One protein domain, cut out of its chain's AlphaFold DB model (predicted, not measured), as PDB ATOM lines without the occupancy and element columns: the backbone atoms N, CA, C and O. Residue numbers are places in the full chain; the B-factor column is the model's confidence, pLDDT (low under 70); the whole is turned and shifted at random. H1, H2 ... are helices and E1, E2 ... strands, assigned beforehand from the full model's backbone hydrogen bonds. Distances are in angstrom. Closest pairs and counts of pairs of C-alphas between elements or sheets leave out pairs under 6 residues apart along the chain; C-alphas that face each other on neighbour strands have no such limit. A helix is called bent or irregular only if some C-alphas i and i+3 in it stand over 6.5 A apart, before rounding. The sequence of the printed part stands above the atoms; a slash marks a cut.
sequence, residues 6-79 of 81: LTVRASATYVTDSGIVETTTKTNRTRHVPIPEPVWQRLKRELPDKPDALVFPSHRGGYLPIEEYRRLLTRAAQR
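This is residues 6 to 79 of the 81 residues of the protein "Putative integrase" of Mycobacterium xenopi 4042 (UniProt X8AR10). Two short strand pairs make a bent ribbon along one side of a loose, open frame: E1 pairs with E4 at one end of the ribbon, and E1 runs on at 59 degrees into E2, which makes a hairpin with E3 at the other end. H1 follows E4 at one end of the ribbon, H2 begins near the hairpin at the other, and residues 47 to 65, with no named element, make the long connection between the two helices, while residues 70 to 79 stick out. Look for 74 printed residues with two named helices and four named strands, in the order E1, E2, E3, E4, H1, H2; each sheet has two antiparallel strands, in the orders E1 - E4 and E2 - E3. The class is mixed, helices and strands, and the whole is loose, with a radius of gyration of the C-alphas of 14.2 A and spans of 35 by 33 by 23 A.

Start at E1, residues 6 to 8, and look across to E4, residues 31 to 34. They are antiparallel neighbours at 158 degrees, and the C-alphas of Thr 7 and His 32, which face each other, are 4.8 A apart. N 6 and O 33, at 2.8 A, and N 31 and O 8, at 3.0 A, are within hydrogen-bond range. Past one residue, E1 runs on into E2, residues 10 to 15, at 59 degrees; these two meet only through their link. E2 and E3, residues 19 to 24, form a hairpin, antiparallel at 149 degrees. Here the C-alphas of Ala 12 and Glu 22 face each other at 4.3 A, and N 13 and O 21, at 2.9 A, and N 19 and O 15, at 3.0 A, are within hydrogen-bond range. E3 and E4 are apart, and so are E2 and E4. Next comes H1, residues 37 to 46, which is apart from E1, E2 and E3. Go on to H2, residues 66 to 77: its closest C-alpha to E2 is that of Ile 66, 7.3 A from that of Thr 13, while the centres of E2 and H2 are 17.0 A apart. H2 is apart from H1, E1, E3 and E4. In H2 every O i to N i+4 pair is within hydrogen-bond range; in H1 it is 4 of 6.

Find C-alpha 6 at (180.259, 93.651, 208.595), where E1 begins; it ends at Val 8. E2 goes from Ala 10 to Val 15, 15.3 A from first to last C-alpha, and E3 from Gly 19 to Thr 24, 16.3 A. E4 goes from Arg 31 to Pro 34, 9.8 A. Look for H1 from C-alpha 37 at (176.347, 85.545, 199.646); from there it runs 14.6 A to Glu 46. H2 runs 16.3 A from Ile 66 to C-alpha 77 at (186.912, 69.698, 215.722).

The two C-alphas farthest apart are those of Asp 17 and Glu 37, at 39.5 A, and the first and last printed C-alphas, of Leu 6 and Arg 79, are 29.7 A apart. Residues 70 to 79, of which 70 to 77 belong to H2, stand free; without them the body of 64 residues spans 39 by 31 by 21 A. The printed part has no cut. The link from H1 to H2, with 19 residues, is long; that from E3 to E4, with 6, is short, and those from E1 to E2, E2 to E3 and E4 to H1 are tight. The mean pLDDT of the printed part is 88.2, and it is under 70 at residues 25 to 28, between E3 and E4.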
ATOM      1  N   LEU A   6     180.139  93.471 207.151       88.75
ATOM      2  CA  LEU A   6     180.259  93.651 208.595       88.75
ATOM      3  C   LEU A   6     181.224  94.786 208.907       88.75
ATOM      4  O   LEU A   6     182.377  94.779 208.476       88.75
ATOM      5  N   THR A   7     180.775  95.713 209.742       90.69
ATOM      6  CA  THR A   7     181.628  96.750 210.314       90.69
ATOM      7  C   THR A   7     182.149  96.285 211.669       90.69
ATOM      8  O   THR A   7     181.385  96.143 212.619       90.69
ATOM      9  N   VAL A   8     183.457  96.069 211.780       88.25
ATOM     10  CA  VAL A   8     184.110  95.697 213.041       88.25
ATOM     11  C   VAL A   8     184.774  96.936 213.632       88.25
ATOM     12  O   VAL A   8     185.781  97.411 213.104       88.25
ATOM     13  N   ARG A   9     184.204  97.463 214.723       88.12
ATOM     14  CA  ARG A   9     184.694  98.675 215.412       88.12
ATOM     15  C   ARG A   9     185.219  98.428 216.830       88.12
ATOM     16  O   ARG A   9     186.093  99.148 217.312       88.12
ATOM     17  N   ALA A  10     184.698  97.401 217.488       86.69
ATOM     18  CA  ALA A  10     184.950  97.096 218.889       86.69
ATOM     19  C   ALA A  10     185.079  95.585 219.096       86.69
ATOM     20  O   ALA A  10     184.710  94.790 218.228       86.69
ATOM     21  N   SER A  11     185.614  95.207 220.252       86.12
ATOM     22  CA  SER A  11     185.667  93.824 220.717       86.12
ATOM     23  C   SER A  11     185.005  93.702 222.080       86.12
ATOM     24  O   SER A  11     185.246  94.525 222.961       86.12
ATOM     25  N   ALA A  12     184.228  92.639 222.257       89.00
ATOM     26  CA  ALA A  12     183.624  92.260 223.524       89.00
ATOM     27  C   ALA A  12     184.491  91.186 224.200       89.00
ATOM     28  O   ALA A  12     184.769  90.147 223.601       89.00
ATOM     29  N   THR A  13     184.947  91.442 225.427       88.56
ATOM     30  CA  THR A  13     185.813  90.527 226.192       88.56
ATOM     31  C   THR A  13     185.238  90.299 227.579       88.56
ATOM     32  O   THR A  13     184.752  91.231 228.208       88.56
ATOM     33  N   TYR A  14     185.299  89.063 228.072       88.50
ATOM     34  CA  TYR A  14     184.913  88.769 229.448       88.50
ATOM     35  C   TYR A  14     186.007  89.206 230.423       88.50
ATOM     36  O   TYR A  14     187.163  88.806 230.275       88.50
ATOM     37  N   VAL A  15     185.623  89.979 231.432       86.12
ATOM     38  CA  VAL A  15     186.473  90.428 232.532       86.12
ATOM     39  C   VAL A  15     185.865  89.926 233.839       86.12
ATOM     40  O   VAL A  15     184.661  90.068 234.068       86.12
ATOM     41  N   THR A  16     186.691  89.315 234.692       84.31
ATOM     42  CA  THR A  16     186.273  88.835 236.018       84.31
ATOM     43  C   THR A  16     185.573  89.956 236.790       84.31
ATOM     44  O   THR A  16     185.998  91.108 236.728       84.31
ATOM     45  N   ASP A  17     184.455  89.626 237.436       86.94
ATOM     46  CA  ASP A  17     183.579  90.537 238.196       86.94
ATOM     47  C   ASP A  17     182.880  91.654 237.394       86.94
ATOM     48  O   ASP A  17     181.974  92.299 237.911       86.94
ATOM     49  N   SER A  18     183.232  91.853 236.119       84.06
ATOM     50  CA  SER A  18     182.640  92.882 235.245       84.06
ATOM     51  C   SER A  18     181.783  92.310 234.109       84.06
ATOM     52  O   SER A  18     181.051  93.045 233.450       84.06
ATOM     53  N   GLY A  19     181.859  91.001 233.857       86.62
ATOM     54  CA  GLY A  19     181.134  90.361 232.763       86.62
ATOM     55  C   GLY A  19     181.714  90.721 231.394       86.62
ATOM     56  O   GLY A  19     182.925  90.860 231.236       86.62
ATOM     57  N   ILE A  20     180.859  90.822 230.375       88.06
ATOM     58  CA  ILE A  20     181.285  91.178 229.018       88.06
ATOM     59  C   ILE A  20     181.473  92.690 228.922       88.06
ATOM     60  O   ILE A  20     180.516  93.451 229.034       88.06
ATOM     61  N   VAL A  21     182.709  93.106 228.669       86.69
ATOM     62  CA  VAL A  21     183.099  94.501 228.484       86.69
ATOM     63  C   VAL A  21     183.420  94.739 227.015       86.69
ATOM     64  O   VAL A  21     184.267  94.061 226.424       86.69
ATOM     65  N   GLU A  22     182.752  95.723 226.420       85.06
ATOM     66  CA  GLU A  22     183.067  96.211 225.082       85.06
ATOM     67  C   GLU A  22     184.154  97.278 225.157       85.06
ATOM     68  O   GLU A  22     184.043  98.265 225.882       85.06
ATOM     69  N   THR A  23     185.217  97.091 224.383       78.00
ATOM     70  CA  THR A  23     186.287  98.080 224.241       78.00
ATOM     71  C   THR A  23     186.524  98.377 222.771       78.00
ATOM     72  O   THR A  23     186.408  97.503 221.903       78.00
ATOM     73  N   THR A  24     186.862  99.631 222.472       72.75
ATOM     74  CA  THR A  24     187.368  99.997 221.148       72.75
ATOM     75  C   THR A  24     188.618  99.180 220.854       72.75
ATOM     76  O   THR A  24     189.435  98.938 221.745       72.75
ATOM     77  N   THR A  25     188.791  98.758 219.603       61.81
ATOM     78  CA  THR A  25     189.993  98.004 219.225       61.81
ATOM     79  C   THR A  25     191.262  98.794 219.566       61.81
ATOM     80  O   THR A  25     191.273 100.021 219.497       61.81
ATOM     81  N   LYS A  26     192.361  98.101 219.905       57.69
ATOM     82  CA  LYS A  26     193.643  98.709 220.329       57.69
ATOM     83  C   LYS A  26     194.180  99.788 219.373       57.69
ATOM     84  O   LYS A  26     194.945 100.649 219.789       57.69
ATOM     85  N   THR A  27     193.806  99.737 218.095       62.38
ATOM     86  CA  THR A  27     194.220 100.698 217.062       62.38
ATOM     87  C   THR A  27     193.138 101.710 216.681       62.38
ATOM     88  O   THR A  27     193.382 102.530 215.802       62.38
ATOM     89  N   ASN A  28     191.954 101.643 217.301       64.62
ATOM     90  CA  ASN A  28     190.758 102.426 216.975       64.62
ATOM     91  C   ASN A  28     190.403 102.403 215.472       64.62
ATOM     92  O   ASN A  28     189.906 103.376 214.910       64.62
ATOM     93  N   ARG A  29     190.722 101.294 214.787       75.25
ATOM     94  CA  ARG A  29     190.484 101.141 213.348       75.25
ATOM     95  C   ARG A  29     189.188 100.386 213.116       75.25
ATOM     96  O   ARG A  29     189.089  99.210 213.464       75.25
ATOM     97  N   THR A  30     188.250 101.045 212.452       86.44
ATOM     98  CA  THR A  30     187.069 100.408 211.871       86.44
ATOM     99  C   THR A  30     187.476  99.578 210.657       86.44
ATOM    100  O   THR A  30     188.259 100.028 209.818       86.44
ATOM    101  N   ARG A  31     186.965  98.349 210.568       88.38
ATOM    102  CA  ARG A  31     187.188  97.448 209.431       88.38
ATOM    103  C   ARG A  31     185.861  97.138 208.768       88.38
ATOM    104  O   ARG A  31     184.879  96.892 209.462       88.38
ATOM    105  N   HIS A  32     185.877  97.100 207.447       91.00
ATOM    106  CA  HIS A  32     184.758  96.677 206.620       91.00
ATOM    107  C   HIS A  32     185.089  95.291 206.079       91.00
ATOM    108  O   HIS A  32     186.135  95.102 205.456       91.00
ATOM    109  N   VAL A  33     184.266  94.302 206.420       91.12
ATOM    110  CA  VAL A  33     184.480  92.900 206.062       91.12
ATOM    111  C   VAL A  33     183.351  92.465 205.132       91.12
ATOM    112  O   VAL A  33     182.221  92.321 205.606       91.12
ATOM    113  N   PRO A  34     183.624  92.241 203.837       93.38
ATOM    114  CA  PRO A  34     182.618  91.736 202.919       93.38
ATOM    115  C   PRO A  34     182.248  90.295 203.272       93.38
ATOM    116  O   PRO A  34     183.104  89.466 203.592       93.38
ATOM    117  N   ILE A  35     180.955  89.998 203.204       92.06
ATOM    118  CA  ILE A  35     180.370  88.706 203.538       92.06
ATOM    119  C   ILE A  35     179.924  87.998 202.258       92.06
ATOM    120  O   ILE A  35     179.084  88.524 201.526       92.06
ATOM    121  N   PRO A  36     180.429  86.778 202.000       93.62
ATOM    122  CA  PRO A  36     179.964  85.966 200.885       93.62
ATOM    123  C   PRO A  36     178.453  85.713 200.939       93.62
ATOM    124  O   PRO A  36     177.893  85.470 202.010       93.62
ATOM    125  N   GLU A  37     177.807  85.683 199.772       91.75
ATOM    126  CA  GLU A  37     176.347  85.545 199.646       91.75
ATOM    127  C   GLU A  37     175.742  84.392 200.475       91.75
ATOM    128  O   GLU A  37     174.773  84.636 201.198       91.75
ATOM    129  N   PRO A  38     176.309  83.163 200.484       92.62
ATOM    130  CA  PRO A  38     175.726  82.066 201.261       92.62
ATOM    131  C   PRO A  38     175.711  82.342 202.770       92.62
ATOM    132  O   PRO A  38     174.779  81.955 203.475       92.62
ATOM    133  N   VAL A  39     176.736  83.037 203.271       92.00
ATOM    134  CA  VAL A  39     176.856  83.412 204.686       92.00
ATOM    135  C   VAL A  39     175.904  84.564 205.001       92.00
ATOM    136  O   VAL A  39     175.223  84.540 206.023       92.00
ATOM    137  N   TRP A  40     175.796  85.540 204.100       90.31
ATOM    138  CA  TRP A  40     174.935  86.708 204.263       90.31
ATOM    139  C   TRP A  40     173.459  86.343 204.439       90.31
ATOM    140  O   TRP A  40     172.796  86.843 205.349       90.31
ATOM    141  N   GLN A  41     172.956  85.423 203.617       91.19
ATOM    142  CA  GLN A  41     171.570  84.952 203.700       91.19
ATOM    143  C   GLN A  41     171.266  84.240 205.023       91.19
ATOM    144  O   GLN A  41     170.144  84.285 205.531       91.19
ATOM    145  N   ARG A  42     172.267  83.582 205.614       91.38
ATOM    146  CA  ARG A  42     172.137  82.989 206.942       91.38
ATOM    147  C   ARG A  42     172.144  84.058 208.031       91.38
ATOM    148  O   ARG A  42     171.223  84.086 208.838       91.38
ATOM    149  N   LEU A  43     173.117  84.969 207.997       89.25
ATOM    150  CA  LEU A  43     173.249  86.048 208.978       89.25
ATOM    151  C   LEU A  43     171.991  86.918 209.053       89.25
ATOM    152  O   LEU A  43     171.489  87.159 210.143       89.25
ATOM    153  N   LYS A  44     171.418  87.318 207.912       86.81
ATOM    154  CA  LYS A  44     170.179  88.115 207.873       86.81
ATOM    155  C   LYS A  44     169.004  87.495 208.634       86.81
ATOM    156  O   LYS A  44     168.132  88.230 209.074       86.81
ATOM    157  N   ARG A  45     168.951  86.164 208.741       89.00
ATOM    158  CA  ARG A  45     167.873  85.449 209.441       89.00
ATOM    159  C   ARG A  45     168.145  85.263 210.930       89.00
ATOM    160  O   ARG A  45     167.203  85.102 211.692       89.00
ATOM    161  N   GLU A  46     169.414  85.219 211.319       90.00
ATOM    162  CA  GLU A  46     169.830  84.911 212.693       90.00
ATOM    163  C   GLU A  46     170.107  86.171 213.523       90.00
ATOM    164  O   GLU A  46     170.100  86.117 214.751       90.00
ATOM    165  N   LEU A  47     170.366  87.305 212.870       89.69
ATOM    166  CA  LEU A  47     170.743  88.542 213.541       89.69
ATOM    167  C   LEU A  47     169.529  89.425 213.867       89.69
ATOM    168  O   LEU A  47     168.617  89.538 213.049       89.69
ATOM    169  N   PRO A  48     169.535  90.098 215.029       89.81
ATOM    170  CA  PRO A  48     168.514  91.073 215.382       89.81
ATOM    171  C   PRO A  48     168.694  92.381 214.599       89.81
ATOM    172  O   PRO A  48     169.786  92.703 214.132       89.81
ATOM    173  N   ASP A  49     167.641  93.202 214.559       87.12
ATOM    174  CA  ASP A  49     167.673  94.515 213.897       87.12
ATOM    175  C   ASP A  49     168.627  95.515 214.571       87.12
ATOM    176  O   ASP A  49     169.103  96.458 213.939       87.12
ATOM    177  N   LYS A  50     168.928  95.317 215.864       88.25
ATOM    178  CA  LYS A  50     169.851  96.173 216.617       88.25
ATOM    179  C   LYS A  50     171.290  95.970 216.099       88.25
ATOM    180  O   LYS A  50     171.861  94.909 216.353       88.25
ATOM    181  N   PRO A  51     171.926  96.986 215.477       83.62
ATOM    182  CA  PRO A  51     173.196  96.805 214.763       83.62
ATOM    183  C   PRO A  51     174.373  96.351 215.631       83.62
ATOM    184  O   PRO A  51     175.238  95.626 215.149       83.62
ATOM    185  N   ASP A  52     174.386  96.773 216.897       85.75
ATOM    186  CA  ASP A  52     175.468  96.517 217.854       85.75
ATOM    187  C   ASP A  52     175.054  95.510 218.935       85.75
ATOM    188  O   ASP A  52     175.588  95.513 220.040       85.75
ATOM    189  N   ALA A  53     174.029  94.692 218.682       89.81
ATOM    190  CA  ALA A  53     173.677  93.643 219.625       89.81
ATOM    191  C   ALA A  53     174.796  92.598 219.706       89.81
ATOM    192  O   ALA A  53     175.337  92.157 218.691       89.81
ATOM    193  N   LEU A  54     175.094  92.144 220.921       90.38
ATOM    194  CA  LEU A  54     175.814  90.894 221.110       90.38
ATOM    195  C   LEU A  54     174.860  89.745 220.750       90.38
ATOM    196  O   LEU A  54     173.709  89.734 221.181       90.38
ATOM    197  N   VAL A  55     175.317  88.803 219.924       92.25
ATOM    198  CA  VAL A  55     174.433  87.801 219.285       92.25
ATOM    199  C   VAL A  55     174.801  86.352 219.583       92.25
ATOM    200  O   VAL A  55     174.054  85.446 219.236       92.25
ATOM    201  N   PHE A  56     175.934  86.110 220.239       92.38
ATOM    202  CA  PHE A  56     176.369  84.759 220.586       92.38
ATOM    203  C   PHE A  56     176.055  84.477 222.057       92.38
ATOM    204  O   PHE A  56     176.731  85.038 222.920       92.38
ATOM    205  N   PRO A  57     175.047  83.646 222.372       92.81
ATOM    206  CA  PRO A  57     174.704  83.321 223.751       92.81
ATOM    207  C   PRO A  57     175.706  82.334 224.366       92.81
ATOM    208  O   PRO A  57     176.237  81.459 223.679       92.81
ATOM    209  N   SER A  58     175.937  82.449 225.675       93.00
ATOM    210  CA  SER A  58     176.643  81.432 226.466       93.00
ATOM    211  C   SER A  58     175.655  80.405 227.028       93.00
ATOM    212  O   SER A  58     174.551  80.758 227.446       93.00
ATOM    213  N   HIS A  59     176.076  79.140 227.148       90.62
ATOM    214  CA  HIS A  59     175.296  78.122 227.877       90.62
ATOM    215  C   HIS A  59     175.196  78.400 229.388       90.62
ATOM    216  O   HIS A  59     174.394  77.771 230.075       90.62
ATOM    217  N   ARG A  60     176.019  79.312 229.918       87.94
ATOM    218  CA  ARG A  60     176.026  79.724 231.332       87.94
ATOM    219  C   ARG A  60     175.147  80.949 231.603       87.94
ATOM    220  O   ARG A  60     175.137  81.442 232.726       87.94
ATOM    221  N   GLY A  61     174.424  81.431 230.591       89.19
ATOM    222  CA  GLY A  61     173.715  82.709 230.618       89.19
ATOM    223  C   GLY A  61     174.596  83.871 230.147       89.19
ATOM    224  O   GLY A  61     175.823  83.820 230.228       89.19
ATOM    225  N   GLY A  62     173.969  84.923 229.618       91.31
ATOM    226  CA  GLY A  62     174.680  86.050 229.005       91.31
ATOM    227  C   GLY A  62     175.280  85.705 227.637       91.31
ATOM    228  O   GLY A  62     174.720  84.904 226.886       91.31
ATOM    229  N   TYR A  63     176.417  86.320 227.302       93.94
ATOM    230  CA  TYR A  63     177.063  86.173 225.992       93.94
ATOM    231  C   TYR A  63     178.341  85.343 226.056       93.94
ATOM    232  O   TYR A  63     179.028  85.306 227.073       93.94
ATOM    233  N   LEU A  64     178.649  84.688 224.939       94.06
ATOM    234  CA  LEU A  64     179.723  83.720 224.766       94.06
ATOM    235  C   LEU A  64     181.115  84.347 224.992       94.06
ATOM    236  O   LEU A  64     181.572  85.130 224.156       94.06
ATOM    237  N   PRO A  65     181.842  83.980 226.065       92.88
ATOM    238  CA  PRO A  65     183.222  84.408 226.255       92.88
ATOM    239  C   PRO A  65     184.195  83.601 225.375       92.88
ATOM    240  O   PRO A  65     183.937  82.449 225.015       92.88
ATOM    241  N   ILE A  66     185.370  84.173 225.086       91.19
ATOM    242  CA  ILE A  66     186.384  83.561 224.206       91.19
ATOM    243  C   ILE A  66     186.833  82.162 224.664       91.19
ATOM    244  O   ILE A  66     187.012  81.269 223.838       91.19
ATOM    245  N   GLU A  67     186.967  81.936 225.971       92.00
ATOM    246  CA  GLU A  67     187.386  80.637 226.517       92.00
ATOM    247  C   GLU A  67     186.322  79.548 226.346       92.00
ATOM    248  O   GLU A  67     186.636  78.364 226.182       92.00
ATOM    249  N   GLU A  68     185.046  79.931 226.359       94.56
ATOM    250  CA  GLU A  68     183.956  79.013 226.051       94.56
ATOM    251  C   GLU A  68     183.939  78.686 224.560       94.56
ATOM    252  O   GLU A  68     183.897  77.507 224.205       94.56
ATOM    253  N   TYR A  69     184.074  79.703 223.701       94.31
ATOM    254  CA  TYR A  69     184.190  79.513 222.257       94.31
ATOM    255  C   TYR A  69     185.328  78.548 221.898       94.31
ATOM    256  O   TYR A  69     185.095  77.562 221.200       94.31
ATOM    257  N   ARG A  70     186.539  78.769 222.436       94.75
ATOM    258  CA  ARG A  70     187.709  77.904 222.200       94.75
ATOM    259  C   ARG A  70     187.411  76.451 222.553       94.75
ATOM    260  O   ARG A  70     187.632  75.560 221.741       94.75
ATOM    261  N   ARG A  71     186.845  76.210 223.735       94.38
ATOM    262  CA  ARG A  71     186.509  74.861 224.210       94.38
ATOM    263  C   ARG A  71     185.465  74.175 223.330       94.38
ATOM    264  O   ARG A  71     185.609  72.988 223.039       94.38
ATOM    265  N   LEU A  72     184.409  74.893 222.941       94.31
ATOM    266  CA  LEU A  72     183.357  74.364 222.069       94.31
ATOM    267  C   LEU A  72     183.910  74.032 220.683       94.31
ATOM    268  O   LEU A  72     183.645  72.942 220.177       94.31
ATOM    269  N   LEU A  73     184.736  74.916 220.118       93.94
ATOM    270  CA  LEU A  73     185.386  74.697 218.831       93.94
ATOM    271  C   LEU A  73     186.317  73.482 218.871       93.94
ATOM    272  O   LEU A  73     186.217  72.621 218.003       93.94
ATOM    273  N   THR A  74     187.163  73.349 219.899       95.19
ATOM    274  CA  THR A  74     188.033  72.170 220.067       95.19
ATOM    275  C   THR A  74     187.219  70.877 220.139       95.19
ATOM    276  O   THR A  74     187.536  69.904 219.458       95.19
ATOM    277  N   ARG A  75     186.131  70.866 220.917       94.31
ATOM    278  CA  ARG A  75     185.226  69.710 221.019       94.31
ATOM    279  C   ARG A  75     184.497  69.396 219.713       94.31
ATOM    280  O   ARG A  75     184.120  68.248 219.503       94.31
ATOM    281  N   ALA A  76     184.209  70.401 218.891       93.88
ATOM    282  CA  ALA A  76     183.588  70.207 217.586       93.88
ATOM    283  C   ALA A  76     184.601  69.638 216.587       93.88
ATOM    284  O   ALA A  76     184.293  68.674 215.897       93.88
ATOM    285  N   ALA A  77     185.829  70.165 216.581       93.81
ATOM    286  CA  ALA A  77     186.912  69.698 215.722       93.81
ATOM    287  C   ALA A  77     187.259  68.220 215.963       93.81
ATOM    288  O   ALA A  77     187.478  67.484 215.013       93.81
ATOM    289  N   GLN A  78     187.223  67.759 217.218       94.44
ATOM    290  CA  GLN A  78     187.425  66.344 217.571       94.44
ATOM    291  C   GLN A  78     186.312  65.402 217.078       94.44
ATOM    292  O   GLN A  78     186.478  64.189 217.136       94.44
ATOM    293  N   ARG A  79     185.161  65.941 216.659       92.12
ATOM    294  CA  ARG A  79     184.014  65.173 216.148       92.12
ATOM    295  C   ARG A  79     183.910  65.199 214.625       92.12
ATOM    296  O   ARG A  79     182.971  64.616 214.088       92.12
TER     297      ARG A  79